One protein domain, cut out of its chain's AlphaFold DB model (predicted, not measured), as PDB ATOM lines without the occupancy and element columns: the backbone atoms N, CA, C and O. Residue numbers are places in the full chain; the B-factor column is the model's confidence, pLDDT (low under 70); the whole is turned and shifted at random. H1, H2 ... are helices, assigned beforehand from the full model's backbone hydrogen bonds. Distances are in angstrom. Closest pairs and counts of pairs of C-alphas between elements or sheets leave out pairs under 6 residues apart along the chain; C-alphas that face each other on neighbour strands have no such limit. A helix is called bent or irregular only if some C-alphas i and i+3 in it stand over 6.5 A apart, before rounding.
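This is residues 2 to 158 of the 174 residues of the protein "Cullin domain-containing protein" of Gongylonema pulchrum (UniProt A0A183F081). What is the overall shape? It is a long, loose rod: H2, H3 and H4 make an up-and-down bundle of three helices, each running against the one before it in the chain, H1 caps one end, and H5 and H6 pack at the other. The long helix H7 starts beside that second end and runs on outward, and residues 142 to 158 stick out. What is it made of? The printed part has 157 residues with seven named helices, H1 to H7 in chain order, and no named strand: all helix. The radius of gyration of the C-alphas is 21.6 A, and the spans are 84 by 27 by 22 A.

How does the printed part begin? H1, residues 2 to 13, and H2, residues 19 to 47, are a hairpin at a steep tilt of 40 degrees; their closest C-alphas, Leu 10 and Tyr 21, are 4.8 A apart. How do the bundle's helices stand? H3, residues 50 to 71, and H4, residues 76 to 97, are a hairpin at a shallow tilt of 6 degrees, with closest C-alphas Ala 68 and Glu 77 at 5.1 A. H4 touches H2, the same way at a shallow tilt of 23 degrees, with closest C-alphas Arg 38 and Glu 87 at 5.3 A. H2 and H3 are close but not clearly touching, with closest C-alphas Phe 44 and Tyr 53 at 6.1 A. What follows? H5, residues 104 to 109, and H6, residues 113 to 123, are a hairpin, with closest C-alphas Met 107 and Leu 116 at 6.6 A. H7, residues 129 to 151, touches H4 with residues 129 to 136 alone, the closest C-alphas being Val 97 and Met 133, 6.4 A apart. H1 and H7 are apart. Are the backbones regular? Every O i to N i+4 pair is within hydrogen-bond range in H1, H3, H5, H6 and H7, against 23 of 25 in H2 and 14 of 18 in H4.

Where does H1 begin and H7 end? C-alpha 2 is at (46.020, -27.855, -46.863) and C-alpha 151 at (14.742, -22.642, 13.382). How long are the longer helices? From first to last C-alpha, H2 is 40.2 A, H3 31.3 A, H4 29.8 A and H7 33.5 A. Where are helices irregular? H2 is irregular, with C-alphas 24 and 27 7.4 A apart, and H4 is irregular, with C-alphas 91 and 94 8.2 A apart.

How large is it? The two C-alphas farthest apart, those of Ile 15 and Ala 157, are 84.5 A apart. Are there cuts or long links? The printed part has no cut, and its links are tight but for the short one from H4 to H5. Where is confidence low? Residues 151 to 158 are under 70 in pLDDT; the mean of the printed part is 94.2.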
ATOM      1  N   GLY A   2      46.857 -28.617 -45.917       88.38
ATOM      2  CA  GLY A   2      46.020 -27.855 -46.863       88.38
ATOM      3  C   GLY A   2      45.384 -26.571 -46.306       88.38
ATOM      4  O   GLY A   2      45.589 -25.509 -46.878       88.38
ATOM      5  N   VAL A   3      44.683 -26.645 -45.165       91.00
ATOM      6  CA  VAL A   3      43.961 -25.485 -44.591       91.00
ATOM      7  C   VAL A   3      44.896 -24.318 -44.271       91.00
ATOM      8  O   VAL A   3      44.628 -23.196 -44.684       91.00
ATOM      9  N   LYS A   4      46.024 -24.591 -43.602       93.25
ATOM     10  CA  LYS A   4      47.020 -23.566 -43.262       93.25
ATOM     11  C   LYS A   4      47.556 -22.866 -44.508       93.25
ATOM     12  O   LYS A   4      47.590 -21.645 -44.557       93.25
ATOM     13  N   ASN A   5      47.932 -23.639 -45.525       94.25
ATOM     14  CA  ASN A   5      48.479 -23.086 -46.762       94.25
ATOM     15  C   ASN A   5      47.435 -22.249 -47.513       94.25
ATOM     16  O   ASN A   5      47.771 -21.181 -48.013       94.25
ATOM     17  N   ALA A   6      46.175 -22.696 -47.547       94.75
ATOM     18  CA  ALA A   6      45.079 -21.941 -48.146       94.75
ATOM     19  C   ALA A   6      44.817 -20.624 -47.396       94.75
ATOM     20  O   ALA A   6      44.702 -19.579 -48.029       94.75
ATOM     21  N   CYS A   7      44.803 -20.644 -46.059       94.19
ATOM     22  CA  CYS A   7      44.658 -19.430 -45.250       94.19
ATOM     23  C   CYS A   7      45.814 -18.453 -45.501       94.19
ATOM     24  O   CYS A   7      45.572 -17.281 -45.779       94.19
ATOM     25  N   SER A   8      47.062 -18.933 -45.491       93.50
ATOM     26  CA  SER A   8      48.235 -18.106 -45.802       93.50
ATOM     27  C   SER A   8      48.181 -17.516 -47.212       93.50
ATOM     28  O   SER A   8      48.554 -16.363 -47.406       93.50
ATOM     29  N   MET A   9      47.703 -18.285 -48.196       95.62
ATOM     30  CA  MET A   9      47.512 -17.809 -49.566       95.62
ATOM     31  C   MET A   9      46.471 -16.684 -49.624       95.62
ATOM     32  O   MET A   9      46.740 -15.652 -50.228       95.62
ATOM     33  N   LEU A  10      45.315 -16.848 -48.971       95.44
ATOM     34  CA  LEU A  10      44.272 -15.816 -48.924       95.44
ATOM     35  C   LEU A  10      44.763 -14.526 -48.254       95.44
ATOM     36  O   LEU A  10      44.438 -13.438 -48.721       95.44
ATOM     37  N   VAL A  11      45.578 -14.632 -47.200       94.31
ATOM     38  CA  VAL A  11      46.218 -13.463 -46.576       94.31
ATOM     39  C   VAL A  11      47.202 -12.800 -47.548       94.31
ATOM     40  O   VAL A  11      47.180 -11.582 -47.700       94.31
ATOM     41  N   ALA A  12      48.027 -13.579 -48.255       93.38
ATOM     42  CA  ALA A  12      49.005 -13.046 -49.206       93.38
ATOM     43  C   ALA A  12      48.359 -12.343 -50.418       93.38
ATOM     44  O   ALA A  12      48.887 -11.340 -50.897       93.38
ATOM     45  N   LEU A  13      47.204 -12.826 -50.892       94.00
ATOM     46  CA  LEU A  13      46.447 -12.207 -51.991       94.00
ATOM     47  C   LEU A  13      45.882 -10.823 -51.637       94.00
ATOM     48  O   LEU A  13      45.554 -10.050 -52.534       94.00
ATOM     49  N   GLY A  14      45.775 -10.496 -50.347       87.62
ATOM     50  CA  GLY A  14      45.230  -9.228 -49.874       87.62
ATOM     51  C   GLY A  14      46.166  -8.021 -49.974       87.62
ATOM     52  O   GLY A  14      45.703  -6.941 -49.621       87.62
ATOM     53  N   ILE A  15      47.425  -8.198 -50.416       83.81
ATOM     54  CA  ILE A  15      48.498  -7.183 -50.560       83.81
ATOM     55  C   ILE A  15      48.501  -6.166 -49.401       83.81
ATOM     56  O   ILE A  15      47.789  -5.165 -49.428       83.81
ATOM     57  N   ASP A  16      49.298  -6.438 -48.365       81.62
ATOM     58  CA  ASP A  16      49.397  -5.633 -47.130       81.62
ATOM     59  C   ASP A  16      48.086  -5.490 -46.327       81.62
ATOM     60  O   ASP A  16      47.998  -4.700 -45.385       81.62
ATOM     61  N   SER A  17      47.065  -6.297 -46.635       90.94
ATOM     62  CA  SER A  17      45.810  -6.357 -45.883       90.94
ATOM     63  C   SER A  17      45.309  -7.791 -45.698       90.94
ATOM     64  O   SER A  17      45.647  -8.692 -46.463       90.94
ATOM     65  N   ARG A  18      44.449  -8.006 -44.693       94.00
ATOM     66  CA  ARG A  18      43.763  -9.291 -44.451       94.00
ATOM     67  C   ARG A  18      42.432  -9.407 -45.197       94.00
ATOM     68  O   ARG A  18      41.734 -10.399 -45.032       94.00
ATOM     69  N   ARG A  19      42.069  -8.423 -46.024       94.94
ATOM     70  CA  ARG A  19      40.697  -8.254 -46.522       94.94
ATOM     71  C   ARG A  19      40.184  -9.454 -47.320       94.94
ATOM     72  O   ARG A  19      39.054  -9.873 -47.110       94.94
ATOM     73  N   VAL A  20      41.021 -10.031 -48.186       96.25
ATOM     74  CA  VAL A  20      40.660 -11.227 -48.972       96.25
ATOM     75  C   VAL A  20      40.430 -12.432 -48.054       96.25
ATOM     76  O   VAL A  20      39.437 -13.132 -48.195       96.25
ATOM     77  N   TYR A  21      41.299 -12.646 -47.063       97.56
ATOM     78  CA  TYR A  21      41.113 -13.694 -46.054       97.56
ATOM     79  C   TYR A  21      39.845 -13.492 -45.215       97.56
ATOM     80  O   TYR A  21      39.122 -14.450 -44.944       97.56
ATOM     81  N   GLU A  22      39.567 -12.255 -44.809       96.88
ATOM     82  CA  GLU A  22      38.407 -11.927 -43.982       96.88
ATOM     83  C   GLU A  22      37.094 -12.195 -44.731       96.88
ATOM     84  O   GLU A  22      36.245 -12.930 -44.228       96.88
ATOM     85  N   GLN A  23      36.978 -11.692 -45.963       96.06
ATOM     86  CA  GLN A  23      35.760 -11.780 -46.773       96.06
ATOM     87  C   GLN A  23      35.507 -13.186 -47.333       96.06
ATOM     88  O   GLN A  23      34.380 -13.675 -47.295       96.06
ATOM     89  N   GLU A  24      36.550 -13.862 -47.823       96.56
ATOM     90  CA  GLU A  24      36.396 -15.160 -48.493       96.56
ATOM     91  C   GLU A  24      36.391 -16.344 -47.515       96.56
ATOM     92  O   GLU A  24      35.986 -17.449 -47.880       96.56
ATOM     93  N   PHE A  25      36.849 -16.148 -46.272       97.81
ATOM     94  CA  PHE A  25      36.965 -17.231 -45.296       97.81
ATOM     95  C   PHE A  25      36.517 -16.852 -43.883       97.81
ATOM     96  O   PHE A  25      35.617 -17.504 -43.354       97.81
ATOM     97  N   GLU A  26      37.140 -15.857 -43.242       98.19
ATOM     98  CA  GLU A  26      37.001 -15.639 -41.791       98.19
ATOM     99  C   GLU A  26      35.550 -15.348 -41.381       98.19
ATOM    100  O   GLU A  26      35.048 -15.955 -40.437       98.19
ATOM    101  N   GLU A  27      34.848 -14.486 -42.119       98.31
ATOM    102  CA  GLU A  27      33.452 -14.133 -41.834       98.31
ATOM    103  C   GLU A  27      32.520 -15.350 -41.919       98.31
ATOM    104  O   GLU A  27      31.709 -15.600 -41.019       98.31
ATOM    105  N   ALA A  28      32.652 -16.153 -42.979       98.25
ATOM    106  CA  ALA A  28      31.865 -17.369 -43.148       98.25
ATOM    107  C   ALA A  28      32.214 -18.421 -42.083       98.25
ATOM    108  O   ALA A  28      31.313 -19.045 -41.518       98.25
ATOM    109  N   PHE A  29      33.504 -18.583 -41.776       98.38
ATOM    110  CA  PHE A  29      33.997 -19.484 -40.739       98.38
ATOM    111  C   PHE A  29      33.425 -19.129 -39.361       98.38
ATOM    112  O   PHE A  29      32.912 -20.013 -38.673       98.38
ATOM    113  N   LEU A  30      33.462 -17.853 -38.967       98.75
ATOM    114  CA  LEU A  30      32.938 -17.394 -37.678       98.75
ATOM    115  C   LEU A  30      31.417 -17.566 -37.592       98.75
ATOM    116  O   LEU A  30      30.920 -18.032 -36.568       98.75
ATOM    117  N   ARG A  31      30.680 -17.272 -38.674       98.62
ATOM    118  CA  ARG A  31      29.223 -17.473 -38.731       98.62
ATOM    119  C   ARG A  31      28.844 -18.940 -38.531       98.62
ATOM    120  O   ARG A  31      28.046 -19.253 -37.651       98.62
ATOM    121  N   VAL A  32      29.447 -19.841 -39.308       98.62
ATOM    122  CA  VAL A  32      29.185 -21.286 -39.193       98.62
ATOM    123  C   VAL A  32      29.620 -21.814 -37.822       98.62
ATOM    124  O   VAL A  32      28.933 -22.643 -37.229       98.62
ATOM    125  N   SER A  33      30.727 -21.303 -37.277       98.62
ATOM    126  CA  SER A  33      31.183 -21.667 -35.933       98.62
ATOM    127  C   SER A  33      30.192 -21.232 -34.850       98.62
ATOM    128  O   SER A  33      29.899 -22.026 -33.961       98.62
ATOM    129  N   SER A  34      29.623 -20.025 -34.935       98.75
ATOM    130  CA  SER A  34      28.572 -19.567 -34.009       98.75
ATOM    131  C   SER A  34      27.365 -20.508 -34.034       98.75
ATOM    132  O   SER A  34      26.915 -20.965 -32.984       98.75
ATOM    133  N   GLU A  35      26.891 -20.895 -35.221       98.69
ATOM    134  CA  GLU A  35      25.778 -21.842 -35.356       98.69
ATOM    135  C   GLU A  35      26.104 -23.217 -34.757       98.69
ATOM    136  O   GLU A  35      25.268 -23.799 -34.058       98.69
ATOM    137  N   TYR A  36      27.325 -23.710 -34.982       98.75
ATOM    138  CA  TYR A  36      27.808 -24.965 -34.414       98.75
ATOM    139  C   TYR A  36      27.866 -24.919 -32.880       98.75
ATOM    140  O   TYR A  36      27.315 -25.803 -32.222       98.75
ATOM    141  N   TYR A  37      28.487 -23.890 -32.289       98.75
ATOM    142  CA  TYR A  37      28.611 -23.789 -30.831       98.75
ATOM    143  C   TYR A  37      27.281 -23.504 -30.142       98.75
ATOM    144  O   TYR A  37      27.071 -24.010 -29.044       98.75
ATOM    145  N   ARG A  38      26.348 -22.814 -30.806       98.69
ATOM    146  CA  ARG A  38      24.968 -22.665 -30.330       98.69
ATOM    147  C   ARG A  38      24.245 -24.007 -30.216       98.69
ATOM    148  O   ARG A  38      23.567 -24.265 -29.229       98.69
ATOM    149  N   ALA A  39      24.361 -24.875 -31.223       98.56
ATOM    150  CA  ALA A  39      23.766 -26.212 -31.152       98.56
ATOM    151  C   ALA A  39      24.474 -27.079 -30.093       98.56
ATOM    152  O   ALA A  39      23.836 -27.820 -29.343       98.56
ATOM    153  N   LYS A  40      25.802 -26.949 -29.999       98.25
ATOM    154  CA  LYS A  40      26.627 -27.681 -29.034       98.25
ATOM    155  C   LYS A  40      26.320 -27.289 -27.588       98.25
ATOM    156  O   LYS A  40      26.218 -28.183 -26.753       98.25
ATOM    157  N   SER A  41      26.125 -26.001 -27.285       98.19
ATOM    158  CA  SER A  41      25.750 -25.552 -25.936       98.19
ATOM    159  C   SER A  41      24.408 -26.132 -25.507       98.19
ATOM    160  O   SER A  41      24.287 -26.622 -24.388       98.19
ATOM    161  N   GLN A  42      23.422 -26.160 -26.408       98.06
ATOM    162  CA  GLN A  42      22.103 -26.731 -26.133       98.06
ATOM    163  C   GLN A  42      22.176 -28.226 -25.797       98.06
ATOM    164  O   GLN A  42      21.631 -28.641 -24.776       98.06
ATOM    165  N   SER A  43      22.895 -29.023 -26.597       98.19
ATOM    166  CA  SER A  43      23.125 -30.448 -26.298       98.19
ATOM    167  C   SER A  43      23.884 -30.624 -24.978       98.19
ATOM    168  O   SER A  43      23.483 -31.413 -24.123       98.19
ATOM    169  N   PHE A  44      24.929 -29.826 -24.740       98.25
ATOM    170  CA  PHE A  44      25.691 -29.910 -23.499       98.25
ATOM    171  C   PHE A  44      24.839 -29.604 -22.264       98.25
ATOM    172  O   PHE A  44      24.942 -30.340 -21.286       98.25
ATOM    173  N   LEU A  45      23.999 -28.567 -22.300       97.75
ATOM    174  CA  LEU A  45      23.101 -28.222 -21.192       97.75
ATOM    175  C   LEU A  45      22.022 -29.285 -20.963       97.75
ATOM    176  O   LEU A  45      21.651 -29.524 -19.819       97.75
ATOM    177  N   ALA A  46      21.525 -29.921 -22.026       97.38
ATOM    178  CA  ALA A  46      20.495 -30.953 -21.920       97.38
ATOM    179  C   ALA A  46      21.022 -32.264 -21.314       97.38
ATOM    180  O   ALA A  46      20.292 -32.974 -20.630       97.38
ATOM    181  N   GLU A  47      22.287 -32.594 -21.572       96.50
ATOM    182  CA  GLU A  47      22.850 -33.913 -21.262       96.50
ATOM    183  C   GLU A  47      23.782 -33.922 -20.042       96.50
ATOM    184  O   GLU A  47      24.225 -34.988 -19.615       96.50
ATOM    185  N   ASN A  48      24.164 -32.757 -19.505       96.94
ATOM    186  CA  ASN A  48      25.251 -32.664 -18.530       96.94
ATOM    187  C   ASN A  48      24.906 -31.756 -17.348       96.94
ATOM    188  O   ASN A  48      24.202 -30.762 -17.480       96.94
ATOM    189  N   SER A  49      25.495 -32.061 -16.189       97.50
ATOM    190  CA  SER A  49      25.474 -31.174 -15.022       97.50
ATOM    191  C   SER A  49      26.335 -29.927 -15.242       97.50
ATOM    192  O   SER A  49      27.255 -29.942 -16.067       97.50
ATOM    193  N   ALA A  50      26.117 -28.874 -14.448       97.44
ATOM    194  CA  ALA A  50      26.867 -27.620 -14.573       97.44
ATOM    195  C   ALA A  50      28.392 -27.827 -14.494       97.44
ATOM    196  O   ALA A  50      29.133 -27.277 -15.308       97.44
ATOM    197  N   SER A  51      28.883 -28.677 -13.582       95.88
ATOM    198  CA  SER A  51      30.321 -28.970 -13.470       95.88
ATOM    199  C   SER A  51      30.893 -29.646 -14.721       95.88
ATOM    200  O   SER A  51      32.033 -29.376 -15.094       95.88
ATOM    201  N   ILE A  52      30.136 -30.544 -15.363       97.62
ATOM    202  CA  ILE A  52      30.574 -31.218 -16.595       97.62
ATOM    203  C   ILE A  52      30.487 -30.260 -17.784       97.62
ATOM    204  O   ILE A  52      31.410 -30.223 -18.595       97.62
ATOM    205  N   TYR A  53      29.436 -29.442 -17.848       98.38
ATOM    206  CA  TYR A  53      29.298 -28.382 -18.841       98.38
ATOM    207  C   TYR A  53      30.513 -27.444 -18.824       98.38
ATOM    208  O   TYR A  53      31.167 -27.268 -19.848       98.38
ATOM    209  N   VAL A  54      30.875 -26.913 -17.649       97.94
ATOM    210  CA  VAL A  54      32.025 -26.005 -17.482       97.94
ATOM    211  C   VAL A  54      33.316 -26.638 -18.006       97.94
ATOM    212  O   VAL A  54      34.035 -25.998 -18.766       97.94
ATOM    213  N   LYS A  55      33.582 -27.907 -17.672       97.69
ATOM    214  CA  LYS A  55      34.772 -28.632 -18.155       97.69
ATOM    215  C   LYS A  55      34.799 -28.759 -19.676       97.69
ATOM    216  O   LYS A  55      35.812 -28.461 -20.295       97.69
ATOM    217  N   LYS A  56      33.670 -29.139 -20.279       98.31
ATOM    218  CA  LYS A  56      33.553 -29.254 -21.738       98.31
ATOM    219  C   LYS A  56      33.765 -27.910 -22.444       98.31
ATOM    220  O   LYS A  56      34.338 -27.878 -23.531       98.31
ATOM    221  N   VAL A  57      33.324 -26.800 -21.845       98.38
ATOM    222  CA  VAL A  57      33.583 -25.455 -22.384       98.38
ATOM    223  C   VAL A  57      35.064 -25.082 -22.264       98.38
ATOM    224  O   VAL A  57      35.629 -24.580 -23.234       98.38
ATOM    225  N   GLU A  58      35.714 -25.369 -21.128       97.44
ATOM    226  CA  GLU A  58      37.167 -25.180 -20.954       97.44
ATOM    227  C   GLU A  58      37.964 -25.939 -22.034       97.44
ATOM    228  O   GLU A  58      38.868 -25.374 -22.651       97.44
ATOM    229  N   GLU A  59      37.593 -27.195 -22.294       98.12
ATOM    230  CA  GLU A  59      38.191 -28.035 -23.338       98.12
ATOM    231  C   GLU A  59      37.970 -27.440 -24.736       98.12
ATOM    232  O   GLU A  59      38.933 -27.249 -25.474       98.12
ATOM    233  N   CYS A  60      36.736 -27.042 -25.073       98.25
ATOM    234  CA  CYS A  60      36.431 -26.428 -26.370       98.25
ATOM    235  C   CYS A  60      37.234 -25.138 -26.613       98.25
ATOM    236  O   CYS A  60      37.747 -24.936 -27.713       98.25
ATOM    237  N   LEU A  61      37.370 -24.273 -25.602       98.31
ATOM    238  CA  LEU A  61      38.166 -23.044 -25.702       98.31
ATOM    239  C   LEU A  61      39.650 -23.347 -25.959       98.31
ATOM    240  O   LEU A  61      40.292 -22.686 -26.778       98.31
ATOM    241  N   MET A  62      40.202 -24.352 -25.274       98.19
ATOM    242  CA  MET A  62      41.598 -24.765 -25.441       98.19
ATOM    243  C   MET A  62      41.850 -25.368 -26.828       98.19
ATOM    244  O   MET A  62      42.835 -25.021 -27.492       98.19
ATOM    245  N   GLU A  63      40.959 -26.253 -27.267       98.31
ATOM    246  CA  GLU A  63      41.012 -26.879 -28.584       98.31
ATOM    247  C   GLU A  63      40.920 -25.827 -29.692       98.31
ATOM    248  O   GLU A  63      41.730 -25.862 -30.621       98.31
ATOM    249  N   GLU A  64      40.024 -24.841 -29.569       98.19
ATOM    250  CA  GLU A  64      39.915 -23.772 -30.564       98.19
ATOM    251  C   GLU A  64      41.084 -22.826 -30.602       98.19
ATOM    252  O   GLU A  64      41.560 -22.496 -31.687       98.19
ATOM    253  N   SER A  65      41.573 -22.408 -29.439       98.19
ATOM    254  CA  SER A  65      42.776 -21.584 -29.380       98.19
ATOM    255  C   SER A  65      43.929 -22.291 -30.098       98.19
ATOM    256  O   SER A  65      44.612 -21.696 -30.934       98.19
ATOM    257  N   THR A  66      44.096 -23.593 -29.851       98.06
ATOM    258  CA  THR A  66      45.125 -24.402 -30.512       98.06
ATOM    259  C   THR A  66      44.873 -24.509 -32.014       98.06
ATOM    260  O   THR A  66      45.783 -24.277 -32.811       98.06
ATOM    261  N   ARG A  67      43.640 -24.817 -32.431       97.31
ATOM    262  CA  ARG A  67      43.298 -24.969 -33.847       97.31
ATOM    263  C   ARG A  67      43.504 -23.667 -34.619       97.31
ATOM    264  O   ARG A  67      44.123 -23.691 -35.685       97.31
ATOM    265  N   ALA A  68      43.054 -22.543 -34.072       97.75
ATOM    266  CA  ALA A  68      43.231 -21.229 -34.674       97.75
ATOM    267  C   ALA A  68      44.717 -20.887 -34.844       97.75
ATOM    268  O   ALA A  68      45.142 -20.579 -35.953       97.75
ATOM    269  N   LYS A  69      45.529 -21.056 -33.792       96.81
ATOM    270  CA  LYS A  69      46.984 -20.821 -33.837       96.81
ATOM    271  C   LYS A  69      47.715 -21.683 -34.868       96.81
ATOM    272  O   LYS A  69      48.713 -21.252 -35.443       96.81
ATOM    273  N   VAL A  70      47.265 -22.922 -35.076       96.00
ATOM    274  CA  VAL A  70      47.937 -23.866 -35.983       96.00
ATOM    275  C   VAL A  70      47.575 -23.611 -37.447       96.00
ATOM    276  O   VAL A  70      48.457 -23.717 -38.310       96.00
ATOM    277  N   TYR A  71      46.307 -23.308 -37.740       96.00
ATOM    278  CA  TYR A  71      45.783 -23.326 -39.111       96.00
ATOM    279  C   TYR A  71      45.334 -21.974 -39.661       96.00
ATOM    280  O   TYR A  71      45.254 -21.853 -40.882       96.00
ATOM    281  N   LEU A  72      45.018 -20.996 -38.814       96.69
ATOM    282  CA  LEU A  72      44.394 -19.738 -39.223       96.69
ATOM    283  C   LEU A  72      45.377 -18.570 -39.107       96.69
ATOM    284  O   LEU A  72      46.496 -18.714 -38.612       96.69
ATOM    285  N   ASP A  73      44.962 -17.404 -39.594       95.75
ATOM    286  CA  ASP A  73      45.725 -16.186 -39.363       95.75
ATOM    287  C   ASP A  73      45.684 -15.787 -37.874       95.75
ATOM    288  O   ASP A  73      44.704 -16.030 -37.168       95.75
ATOM    289  N   LYS A  74      46.751 -15.143 -37.386       92.88
ATOM    290  CA  LYS A  74      46.899 -14.740 -35.976       92.88
ATOM    291  C   LYS A  74      45.744 -13.878 -35.449       92.88
ATOM    292  O   LYS A  74      45.446 -13.933 -34.262       92.88
ATOM    293  N   GLY A  75      45.103 -13.079 -36.306       94.38
ATOM    294  CA  GLY A  75      43.973 -12.233 -35.917       94.38
ATOM    295  C   GLY A  75      42.678 -13.011 -35.670       94.38
ATOM    296  O   GLY A  75      41.765 -12.479 -35.041       94.38
ATOM    297  N   THR A  76      42.596 -14.260 -36.131       98.12
ATOM    298  CA  THR A  76      41.374 -15.066 -36.062       98.12
ATOM    299  C   THR A  76      41.164 -15.688 -34.688       98.12
ATOM    300  O   THR A  76      40.019 -15.880 -34.291       98.12
ATOM    301  N   GLU A  77      42.240 -15.987 -33.944       98.25
ATOM    302  CA  GLU A  77      42.157 -16.653 -32.635       98.25
ATOM    303  C   GLU A  77      41.250 -15.892 -31.666       98.25
ATOM    304  O   GLU A  77      40.335 -16.473 -31.089       98.25
ATOM    305  N   GLN A  78      41.463 -14.584 -31.520       98.12
ATOM    306  CA  GLN A  78      40.653 -13.771 -30.619       98.12
ATOM    307  C   GLN A  78      39.175 -13.775 -31.044       98.12
ATOM    308  O   GLN A  78      38.299 -13.987 -30.210       98.12
ATOM    309  N   LYS A  79      38.903 -13.638 -32.349       98.56
ATOM    310  CA  LYS A  79      37.538 -13.590 -32.893       98.56
ATOM    311  C   LYS A  79      36.784 -14.910 -32.702       98.56
ATOM    312  O   LYS A  79      35.606 -14.898 -32.360       98.56
ATOM    313  N   ILE A  80      37.438 -16.060 -32.903       98.69
ATOM    314  CA  ILE A  80      36.778 -17.356 -32.676       98.69
ATOM    315  C   ILE A  80      36.543 -17.608 -31.186       98.69
ATOM    316  O   ILE A  80      35.479 -18.097 -30.822       98.69
ATOM    317  N   LEU A  81      37.476 -17.227 -30.307       98.56
ATOM    318  CA  LEU A  81      37.273 -17.359 -28.863       98.56
ATOM    319  C   LEU A  81      36.121 -16.479 -28.363       98.56
ATOM    320  O   LEU A  81      35.361 -16.938 -27.515       98.56
ATOM    321  N   GLU A  82      35.932 -15.285 -28.929       98.56
ATOM    322  CA  GLU A  82      34.764 -14.431 -28.657       98.56
ATOM    323  C   GLU A  82      33.445 -15.096 -29.070       98.56
ATOM    324  O   GLU A  82      32.459 -15.011 -28.340       98.56
ATOM    325  N   VAL A  83      33.425 -15.822 -30.194       98.75
ATOM    326  CA  VAL A  83      32.252 -16.613 -30.600       98.75
ATOM    327  C   VAL A  83      31.941 -17.708 -29.575       98.75
ATOM    328  O   VAL A  83      30.784 -17.881 -29.202       98.75
ATOM    329  N   LEU A  84      32.947 -18.443 -29.090       98.69
ATOM    330  CA  LEU A  84      32.732 -19.478 -28.070       98.69
ATOM    331  C   LEU A  84      32.282 -18.875 -26.739       98.69
ATOM    332  O   LEU A  84      31.385 -19.410 -26.095       98.69
ATOM    333  N   ASP A  85      32.901 -17.773 -26.334       98.38
ATOM    334  CA  ASP A  85      32.546 -17.033 -25.130       98.38
ATOM    335  C   ASP A  85      31.075 -16.586 -25.164       98.38
ATOM    336  O   ASP A  85      30.343 -16.765 -24.188       98.38
ATOM    337  N   GLU A  86      30.608 -16.083 -26.307       98.50
ATOM    338  CA  GLU A  86      29.215 -15.686 -26.501       98.50
ATOM    339  C   GLU A  86      28.259 -16.892 -26.481       98.50
ATOM    340  O   GLU A  86      27.313 -16.927 -25.687       98.50
ATOM    341  N   GLU A  87      28.505 -17.896 -27.330       98.69
ATOM    342  CA  GLU A  87      27.578 -19.018 -27.539       98.69
ATOM    343  C   GLU A  87      27.573 -20.038 -26.393       98.69
ATOM    344  O   GLU A  87      26.537 -20.634 -26.110       98.69
ATOM    345  N   LEU A  88      28.710 -20.260 -25.728       98.56
ATOM    346  CA  LEU A  88      28.840 -21.270 -24.672       98.56
ATOM    347  C   LEU A  88      28.697 -20.684 -23.262       98.56
ATOM    348  O   LEU A  88      28.355 -21.429 -22.341       98.56
ATOM    349  N   ILE A  89      28.969 -19.390 -23.062       98.19
ATOM    350  CA  ILE A  89      29.005 -18.781 -21.723       98.19
ATOM    351  C   ILE A  89      27.961 -17.676 -21.603       98.19
ATOM    352  O   ILE A  89      27.022 -17.829 -20.822       98.19
ATOM    353  N   ASN A  90      28.098 -16.579 -22.357       97.94
ATOM    354  CA  ASN A  90      27.308 -15.361 -22.151       97.94
ATOM    355  C   ASN A  90      25.795 -15.625 -22.230       97.94
ATOM    356  O   ASN A  90      25.048 -15.247 -21.326       97.94
ATOM    357  N   LYS A  91      25.347 -16.366 -23.250       98.19
ATOM    358  CA  LYS A  91      23.926 -16.710 -23.443       98.19
ATOM    359  C   LYS A  91      23.343 -17.643 -22.378       98.19
ATOM    360  O   LYS A  91      22.125 -17.746 -22.266       98.19
ATOM    361  N   HIS A  92      24.187 -18.311 -21.591       97.88
ATOM    362  CA  HIS A  92      23.782 -19.385 -20.680       97.88
ATOM    363  C   HIS A  92      24.209 -19.165 -19.222       97.88
ATOM    364  O   HIS A  92      24.000 -20.050 -18.396       97.88
ATOM    365  N   MET A  93      24.766 -17.998 -18.867       96.44
ATOM    366  CA  MET A  93      25.299 -17.738 -17.518       96.44
ATOM    367  C   MET A  93      24.287 -18.043 -16.408       96.44
ATOM    368  O   MET A  93      24.618 -18.756 -15.461       96.44
ATOM    369  N   LEU A  94      23.054 -17.542 -16.539       97.12
ATOM    370  CA  LEU A  94      21.987 -17.797 -15.567       97.12
ATOM    371  C   LEU A  94      21.630 -19.283 -15.510       97.12
ATOM    372  O   LEU A  94      21.573 -19.849 -14.425       97.12
ATOM    373  N   THR A  95      21.481 -19.932 -16.666       97.69
ATOM    374  CA  THR A  95      21.174 -21.366 -16.757       97.69
ATOM    375  C   THR A  95      22.223 -22.223 -16.054       97.69
ATOM    376  O   THR A  95      21.861 -23.150 -15.342       97.69
ATOM    377  N   ILE A  96      23.512 -21.913 -16.211       97.25
ATOM    378  CA  ILE A  96      24.608 -22.659 -15.575       97.25
ATOM    379  C   ILE A  96      24.613 -22.421 -14.059       97.25
ATOM    380  O   ILE A  96      24.758 -23.360 -13.276       97.25
ATOM    381  N   VAL A  97      24.458 -21.162 -13.636       97.56
ATOM    382  CA  VAL A  97      24.508 -20.765 -12.222       97.56
ATOM    383  C   VAL A  97      23.321 -21.320 -11.436       97.56
ATOM    384  O   VAL A  97      23.507 -21.807 -10.320       97.56
ATOM    385  N   GLU A  98      22.127 -21.277 -12.019       97.50
ATOM    386  CA  GLU A  98      20.869 -21.690 -11.390       97.50
ATOM    387  C   GLU A  98      20.467 -23.132 -11.731       97.50
ATOM    388  O   GLU A  98      19.376 -23.560 -11.359       97.50
ATOM    389  N   MET A  99      21.335 -23.894 -12.410       97.12
ATOM    390  CA  MET A  99      21.033 -25.259 -12.842       97.12
ATOM    391  C   MET A  99      20.591 -26.131 -11.664       97.12
ATOM    392  O   MET A  99      21.296 -26.257 -10.655       97.12
ATOM    393  N   GLU A 100      19.431 -26.767 -11.805       94.56
ATOM    394  CA  GLU A 100      18.875 -27.607 -10.752       94.56
ATOM    395  C   GLU A 100      19.842 -28.752 -10.412       94.56
ATOM    396  O   GLU A 100      20.463 -29.354 -11.290       94.56
ATOM    397  N   ASN A 101      20.023 -29.017  -9.115       94.31
ATOM    398  CA  ASN A 101      20.865 -30.096  -8.588       94.31
ATOM    399  C   ASN A 101      22.337 -30.100  -9.045       94.31
ATOM    400  O   ASN A 101      23.038 -31.085  -8.827       94.31
ATOM    401  N   SER A 102      22.840 -29.022  -9.653       96.44
ATOM    402  CA  SER A 102      24.248 -28.955 -10.069       96.44
ATOM    403  C   SER A 102      24.858 -27.555 -10.133       96.44
ATOM    404  O   SER A 102      26.082 -27.450 -10.126       96.44
ATOM    405  N   GLY A 103      24.044 -26.497 -10.149       96.31
ATOM    406  CA  GLY A 103      24.482 -25.103 -10.166       96.31
ATOM    407  C   GLY A 103      25.141 -24.641  -8.861       96.31
ATOM    408  O   GLY A 103      25.428 -25.426  -7.955       96.31
ATOM    409  N   VAL A 104      25.367 -23.332  -8.735       97.75
ATOM    410  CA  VAL A 104      26.163 -22.725  -7.649       97.75
ATOM    411  C   VAL A 104      25.657 -23.115  -6.262       97.75
ATOM    412  O   VAL A 104      26.453 -23.470  -5.396       97.75
ATOM    413  N   VAL A 105      24.339 -23.101  -6.052       97.38
ATOM    414  CA  VAL A 105      23.729 -23.477  -4.766       97.38
ATOM    415  C   VAL A 105      24.027 -24.932  -4.406       97.38
ATOM    416  O   VAL A 105      24.403 -25.224  -3.272       97.38
ATOM    417  N   HIS A 106      23.907 -25.845  -5.373       98.00
ATOM    418  CA  HIS A 106      24.247 -27.248  -5.160       98.00
ATOM    419  C   HIS A 106      25.732 -27.399  -4.818       98.00
ATOM    420  O   HIS A 106      26.073 -28.107  -3.872       98.00
ATOM    421  N   MET A 107      26.612 -26.702  -5.538       98.06
ATOM    422  CA  MET A 107      28.046 -26.757  -5.270       98.06
ATOM    423  C   MET A 107      28.403 -26.237  -3.869       98.06
ATOM    424  O   MET A 107      29.243 -26.839  -3.207       98.06
ATOM    425  N   LEU A 108      27.753 -25.164  -3.402       96.94
ATOM    426  CA  LEU A 108      27.931 -24.623  -2.048       96.94
ATOM    427  C   LEU A 108      27.433 -25.580  -0.962       96.94
ATOM    428  O   LEU A 108      28.103 -25.755   0.046       96.94
ATOM    429  N   ASN A 109      26.273 -26.207  -1.164       96.81
ATOM    430  CA  ASN A 109      25.703 -27.152  -0.199       96.81
ATOM    431  C   ASN A 109      26.532 -28.433  -0.031       96.81
ATOM    432  O   ASN A 109      26.396 -29.103   0.984       96.81
ATOM    433  N   ASN A 110      27.340 -28.789  -1.031       97.38
ATOM    434  CA  ASN A 110      28.084 -30.048  -1.080       97.38
ATOM    435  C   ASN A 110      29.608 -29.829  -1.079       97.38
ATOM    436  O   ASN A 110      30.348 -30.682  -1.572       97.38
ATOM    437  N   ASP A 111      30.073 -28.660  -0.621       96.25
ATOM    438  CA  ASP A 111      31.493 -28.301  -0.506       96.25
ATOM    439  C   ASP A 111      32.317 -28.543  -1.790       96.25
ATOM    440  O   ASP A 111      33.503 -28.889  -1.773       96.25
ATOM    441  N   ARG A 112      31.702 -28.328  -2.960       97.12
ATOM    442  CA  ARG A 112      32.305 -28.555  -4.286       97.12
ATOM    443  C   ARG A 112      33.199 -27.386  -4.708       97.12
ATOM    444  O   ARG A 112      33.055 -26.821  -5.791       97.12
ATOM    445  N   VAL A 113      34.163 -27.028  -3.860       95.69
ATOM    446  CA  VAL A 113      35.028 -25.841  -4.012       95.69
ATOM    447  C   VAL A 113      35.788 -25.830  -5.343       95.69
ATOM    448  O   VAL A 113      35.942 -24.783  -5.971       95.69
ATOM    449  N   GLN A 114      36.248 -26.992  -5.815       96.44
ATOM    450  CA  GLN A 114      36.971 -27.083  -7.087       96.44
ATOM    451  C   GLN A 114      36.079 -26.801  -8.300       96.44
ATOM    452  O   GLN A 114      36.538 -26.164  -9.249       96.44
ATOM    453  N   ASP A 115      34.819 -27.234  -8.257       96.62
ATOM    454  CA  ASP A 115      33.853 -26.968  -9.324       96.62
ATOM    455  C   ASP A 115      33.462 -25.477  -9.321       96.62
ATOM    456  O   ASP A 115      33.473 -24.839 -10.375       96.62
ATOM    457  N   LEU A 116      33.269 -24.875  -8.136       97.06
ATOM    458  CA  LEU A 116      33.060 -23.426  -7.986       97.06
ATOM    459  C   LEU A 116      34.233 -22.606  -8.525       97.06
ATOM    460  O   LEU A 116      34.018 -21.591  -9.185       97.06
ATOM    461  N   ARG A 117      35.475 -23.041  -8.278       97.50
ATOM    462  CA  ARG A 117      36.673 -22.372  -8.802       97.50
ATOM    463  C   ARG A 117      36.682 -22.359 -10.329       97.50
ATOM    464  O   ARG A 117      36.975 -21.320 -10.913       97.50
ATOM    465  N   ARG A 118      36.366 -23.486 -10.974       97.06
ATOM    466  CA  ARG A 118      36.286 -23.563 -12.445       97.06
ATOM    467  C   ARG A 118      35.185 -22.660 -12.984       97.06
ATOM    468  O   ARG A 118      35.437 -21.855 -13.875       97.06
ATOM    469  N   LEU A 119      33.999 -22.716 -12.379       97.44
ATOM    470  CA  LEU A 119      32.882 -21.862 -12.769       97.44
ATOM    471  C   LEU A 119      33.223 -20.369 -12.617       97.44
ATOM    472  O   LEU A 119      32.941 -19.587 -13.519       97.44
ATOM    473  N   TYR A 120      33.896 -19.975 -11.532       97.75
ATOM    474  CA  TYR A 120      34.391 -18.610 -11.347       97.75
ATOM    475  C   TYR A 120      35.359 -18.193 -12.461       97.75
ATOM    476  O   TYR A 120      35.206 -17.117 -13.036       97.75
ATOM    477  N   MET A 121      36.345 -19.037 -12.786       97.38
ATOM    478  CA  MET A 121      37.317 -18.741 -13.845       97.38
ATOM    479  C   MET A 121      36.643 -18.591 -15.209       97.38
ATOM    480  O   MET A 121      37.020 -17.702 -15.972       97.38
ATOM    481  N   LEU A 122      35.624 -19.410 -15.488       96.94
ATOM    482  CA  LEU A 122      34.835 -19.329 -16.712       96.94
ATOM    483  C   LEU A 122      34.009 -18.034 -16.765       96.94
ATOM    484  O   LEU A 122      34.111 -17.274 -17.725       96.94
ATOM    485  N   LEU A 123      33.244 -17.733 -15.712       97.06
ATOM    486  CA  LEU A 123      32.375 -16.552 -15.660       97.06
ATOM    487  C   LEU A 123      33.154 -15.234 -15.582       97.06
ATOM    488  O   LEU A 123      32.662 -14.215 -16.057       97.06
ATOM    489  N   LYS A 124      34.383 -15.233 -15.051       97.12
ATOM    490  CA  LYS A 124      35.267 -14.054 -15.036       97.12
ATOM    491  C   LYS A 124      35.557 -13.509 -16.439       97.12
ATOM    492  O   LYS A 124      35.881 -12.332 -16.574       97.12
ATOM    493  N   ARG A 125      35.441 -14.345 -17.474       95.19
ATOM    494  CA  ARG A 125      35.622 -13.944 -18.874       95.19
ATOM    495  C   ARG A 125      34.519 -12.990 -19.350       95.19
ATOM    496  O   ARG A 125      34.756 -12.205 -20.258       95.19
ATOM    497  N   MET A 126      33.332 -13.044 -18.737       96.00
ATOM    498  CA  MET A 126      32.165 -12.252 -19.130       96.00
ATOM    499  C   MET A 126      31.981 -11.042 -18.218       96.00
ATOM    500  O   MET A 126      31.989 -11.168 -16.993       96.00
ATOM    501  N   THR A 127      31.680  -9.874 -18.795       94.62
ATOM    502  CA  THR A 127      31.435  -8.634 -18.035       94.62
ATOM    503  C   THR A 127      30.353  -8.796 -16.962       94.62
ATOM    504  O   THR A 127      30.476  -8.255 -15.865       94.62
ATOM    505  N   LYS A 128      29.295  -9.566 -17.253       95.62
ATOM    506  CA  LYS A 128      28.188  -9.839 -16.320       95.62
ATOM    507  C   LYS A 128      28.319 -11.176 -15.580       95.62
ATOM    508  O   LYS A 128      27.443 -11.501 -14.778       95.62
ATOM    509  N   GLY A 129      29.393 -11.939 -15.792       96.62
ATOM    510  CA  GLY A 129      29.524 -13.285 -15.234       96.62
ATOM    511  C   GLY A 129      29.701 -13.299 -13.720       96.62
ATOM    512  O   GLY A 129      28.921 -13.948 -13.022       96.62
ATOM    513  N   LEU A 130      30.663 -12.536 -13.188       96.62
ATOM    514  CA  LEU A 130      30.851 -12.441 -11.733       96.62
ATOM    515  C   LEU A 130      29.635 -11.827 -11.017       96.62
ATOM    516  O   LEU A 130      29.187 -12.436 -10.048       96.62
ATOM    517  N   PRO A 131      29.032 -10.716 -11.499       97.75
ATOM    518  CA  PRO A 131      27.780 -10.211 -10.932       97.75
ATOM    519  C   PRO A 131      26.666 -11.263 -10.864       97.75
ATOM    520  O   PRO A 131      26.001 -11.375  -9.837       97.75
ATOM    521  N   THR A 132      26.499 -12.075 -11.915       97.69
ATOM    522  CA  THR A 132      25.490 -13.149 -11.958       97.69
ATOM    523  C   THR A 132      25.740 -14.205 -10.878       97.69
ATOM    524  O   THR A 132      24.822 -14.603 -10.160       97.69
ATOM    525  N   MET A 133      26.995 -14.636 -10.723       97.06
ATOM    526  CA  MET A 133      27.376 -15.600  -9.689       97.06
ATOM    527  C   MET A 133      27.172 -15.023  -8.282       97.06
ATOM    528  O   MET A 133      26.589 -15.685  -7.425       97.06
ATOM    529  N   THR A 134      27.612 -13.785  -8.036       97.25
ATOM    530  CA  THR A 134      27.490 -13.131  -6.727       97.25
ATOM    531  C   THR A 134      26.034 -12.898  -6.330       97.25
ATOM    532  O   THR A 134      25.703 -13.101  -5.163       97.25
ATOM    533  N   ASP A 135      25.154 -12.532  -7.266       98.00
ATOM    534  CA  ASP A 135      23.719 -12.394  -6.993       98.00
ATOM    535  C   ASP A 135      23.101 -13.720  -6.521       98.00
ATOM    536  O   ASP A 135      22.439 -13.767  -5.480       98.00
ATOM    537  N   CYS A 136      23.389 -14.819  -7.227       97.25
ATOM    538  CA  CYS A 136      22.919 -16.152  -6.851       97.25
ATOM    539  C   CYS A 136      23.403 -16.553  -5.445       97.25
ATOM    540  O   CYS A 136      22.606 -16.985  -4.606       97.25
ATOM    541  N   ILE A 137      24.691 -16.337  -5.153       97.19
ATOM    542  CA  ILE A 137      25.274 -16.609  -3.830       97.19
ATOM    543  C   ILE A 137      24.611 -15.735  -2.758       97.19
ATOM    544  O   ILE A 137      24.246 -16.242  -1.699       97.19
ATOM    545  N   SER A 138      24.419 -14.439  -3.020       97.88
ATOM    546  CA  SER A 138      23.806 -13.509  -2.067       97.88
ATOM    547  C   SER A 138      22.380 -13.927  -1.708       97.88
ATOM    548  O   SER A 138      22.041 -14.001  -0.526       97.88
ATOM    549  N   ARG A 139      21.561 -14.276  -2.711       97.31
ATOM    550  CA  ARG A 139      20.200 -14.792  -2.498       97.31
ATOM    551  C   ARG A 139      20.199 -16.066  -1.658       97.31
ATOM    552  O   ARG A 139      19.399 -16.180  -0.731       97.31
ATOM    553  N   TYR A 140      21.093 -17.006  -1.957       96.44
ATOM    554  CA  TYR A 140      21.221 -18.249  -1.198       96.44
ATOM    555  C   TYR A 140      21.609 -18.002   0.267       96.44
ATOM    556  O   TYR A 140      20.944 -18.515   1.167       96.44
ATOM    557  N   LEU A 141      22.630 -17.179   0.520       96.19
ATOM    558  CA  LEU A 141      23.101 -16.894   1.878       96.19
ATOM    559  C   LEU A 141      22.044 -16.174   2.721       96.19
ATOM    560  O   LEU A 141      21.886 -16.511   3.892       96.19
ATOM    561  N   ARG A 142      21.290 -15.230   2.139       96.38
ATOM    562  CA  ARG A 142      20.181 -14.552   2.836       96.38
ATOM    563  C   ARG A 142      19.112 -15.544   3.286       96.38
ATOM    564  O   ARG A 142      18.798 -15.585   4.468       96.38
ATOM    565  N   ARG A 143      18.641 -16.403   2.375       94.50
ATOM    566  CA  ARG A 143      17.634 -17.435   2.688       94.50
ATOM    567  C   ARG A 143      18.121 -18.405   3.763       94.50
ATOM    568  O   ARG A 143      17.385 -18.708   4.693       94.50
ATOM    569  N   LYS A 144      19.372 -18.865   3.662       92.31
ATOM    570  CA  LYS A 144      19.964 -19.762   4.663       92.31
ATOM    571  C   LYS A 144      20.086 -19.081   6.030       92.31
ATOM    572  O   LYS A 144      19.803 -19.701   7.046       92.31
ATOM    573  N   GLY A 145      20.461 -17.802   6.059       92.56
ATOM    574  CA  GLY A 145      20.491 -17.003   7.285       92.56
ATOM    575  C   GLY A 145      19.108 -16.836   7.924       92.56
ATOM    576  O   GLY A 145      18.966 -17.027   9.127       92.56
ATOM    577  N   GLU A 146      18.083 -16.533   7.125       92.88
ATOM    578  CA  GLU A 146      16.689 -16.420   7.581       92.88
ATOM    579  C   GLU A 146      16.173 -17.731   8.195       92.88
ATOM    580  O   GLU A 146      15.533 -17.707   9.250       92.88
ATOM    581  N   GLN A 147      16.491 -18.872   7.574       90.75
ATOM    582  CA  GLN A 147      16.145 -20.202   8.088       90.75
ATOM    583  C   GLN A 147      16.798 -20.466   9.448       90.75
ATOM    584  O   GLN A 147      16.093 -20.786  10.399       90.75
ATOM    585  N   LEU A 148      18.104 -20.219   9.585       86.94
ATOM    586  CA  LEU A 148      18.826 -20.427  10.848       86.94
ATOM    587  C   LEU A 148      18.265 -19.584  12.006       86.94
ATOM    588  O   LEU A 148      18.149 -20.069  13.130       86.94
ATOM    589  N   VAL A 149      17.878 -18.329  11.745       87.50
ATOM    590  CA  VAL A 149      17.275 -17.435  12.758       87.50
ATOM    591  C   VAL A 149      15.844 -17.854  13.131       87.50
ATOM    592  O   VAL A 149      15.358 -17.551  14.231       87.50
ATOM    593  N   SER A 150      15.148 -18.525  12.213       82.94
ATOM    594  CA  SER A 150      13.784 -19.017  12.425       82.94
ATOM    595  C   SER A 150      13.783 -20.343  13.191       82.94
ATOM    596  O   SER A 150      13.099 -20.443  14.204       82.94
ATOM    597  N   GLU A 151      14.611 -21.307  12.776       67.50
ATOM    598  CA  GLU A 151      14.742 -22.642  13.382       67.50
ATOM    599  C   GLU A 151      15.364 -22.595  14.786       67.50
ATOM    600  O   GLU A 151      14.907 -23.289  15.691       67.50
ATOM    601  N   GLY A 152      16.327 -21.697  15.026       54.69
ATOM    602  CA  GLY A 152      16.891 -21.447  16.360       54.69
ATOM    603  C   GLY A 152      15.927 -20.777  17.355       54.69
ATOM    604  O   GLY A 152      16.367 -20.272  18.385       54.69
ATOM    605  N   GLY A 153      14.630 -20.689  17.034       51.53
ATOM    606  CA  GLY A 153      13.588 -20.109  17.882       51.53
ATOM    607  C   GLY A 153      12.665 -21.111  18.581       51.53
ATOM    608  O   GLY A 153      11.884 -20.672  19.421       51.53
ATOM    609  N   GLU A 154      12.720 -22.407  18.254       51.16
ATOM    610  CA  GLU A 154      11.715 -23.386  18.718       51.16
ATOM    611  C   GLU A 154      12.241 -24.430  19.722       51.16
ATOM    612  O   GLU A 154      11.446 -25.153  20.320       51.16
ATOM    613  N   GLY A 155      13.548 -24.476  19.993       52.38
ATOM    614  CA  GLY A 155      14.138 -25.402  20.964       52.38
ATOM    615  C   GLY A 155      15.272 -24.753  21.749       52.38
ATOM    616  O   GLY A 155      16.287 -24.401  21.166       52.38
ATOM    617  N   GLU A 156      15.079 -24.654  23.066       47.56
ATOM    618  CA  GLU A 156      15.938 -24.017  24.081       47.56
ATOM    619  C   GLU A 156      15.788 -22.490  24.204       47.56
ATOM    620  O   GLU A 156      15.853 -21.740  23.236       47.56
ATOM    621  N   ALA A 157      15.501 -22.063  25.443       52.06
ATOM    622  CA  ALA A 157      15.205 -20.708  25.912       52.06
ATOM    623  C   ALA A 157      15.638 -19.590  24.951       52.06
ATOM    624  O   ALA A 157      16.825 -19.308  24.817       52.06
ATOM    625  N   SER A 158      14.642 -18.948  24.331       54.94
ATOM    626  CA  SER A 158      14.745 -17.835  23.386       54.94
ATOM    627  C   SER A 158      15.906 -16.884  23.692       54.94
ATOM    628  O   SER A 158      15.746 -15.901  24.426       54.94
TER     629      SER A 158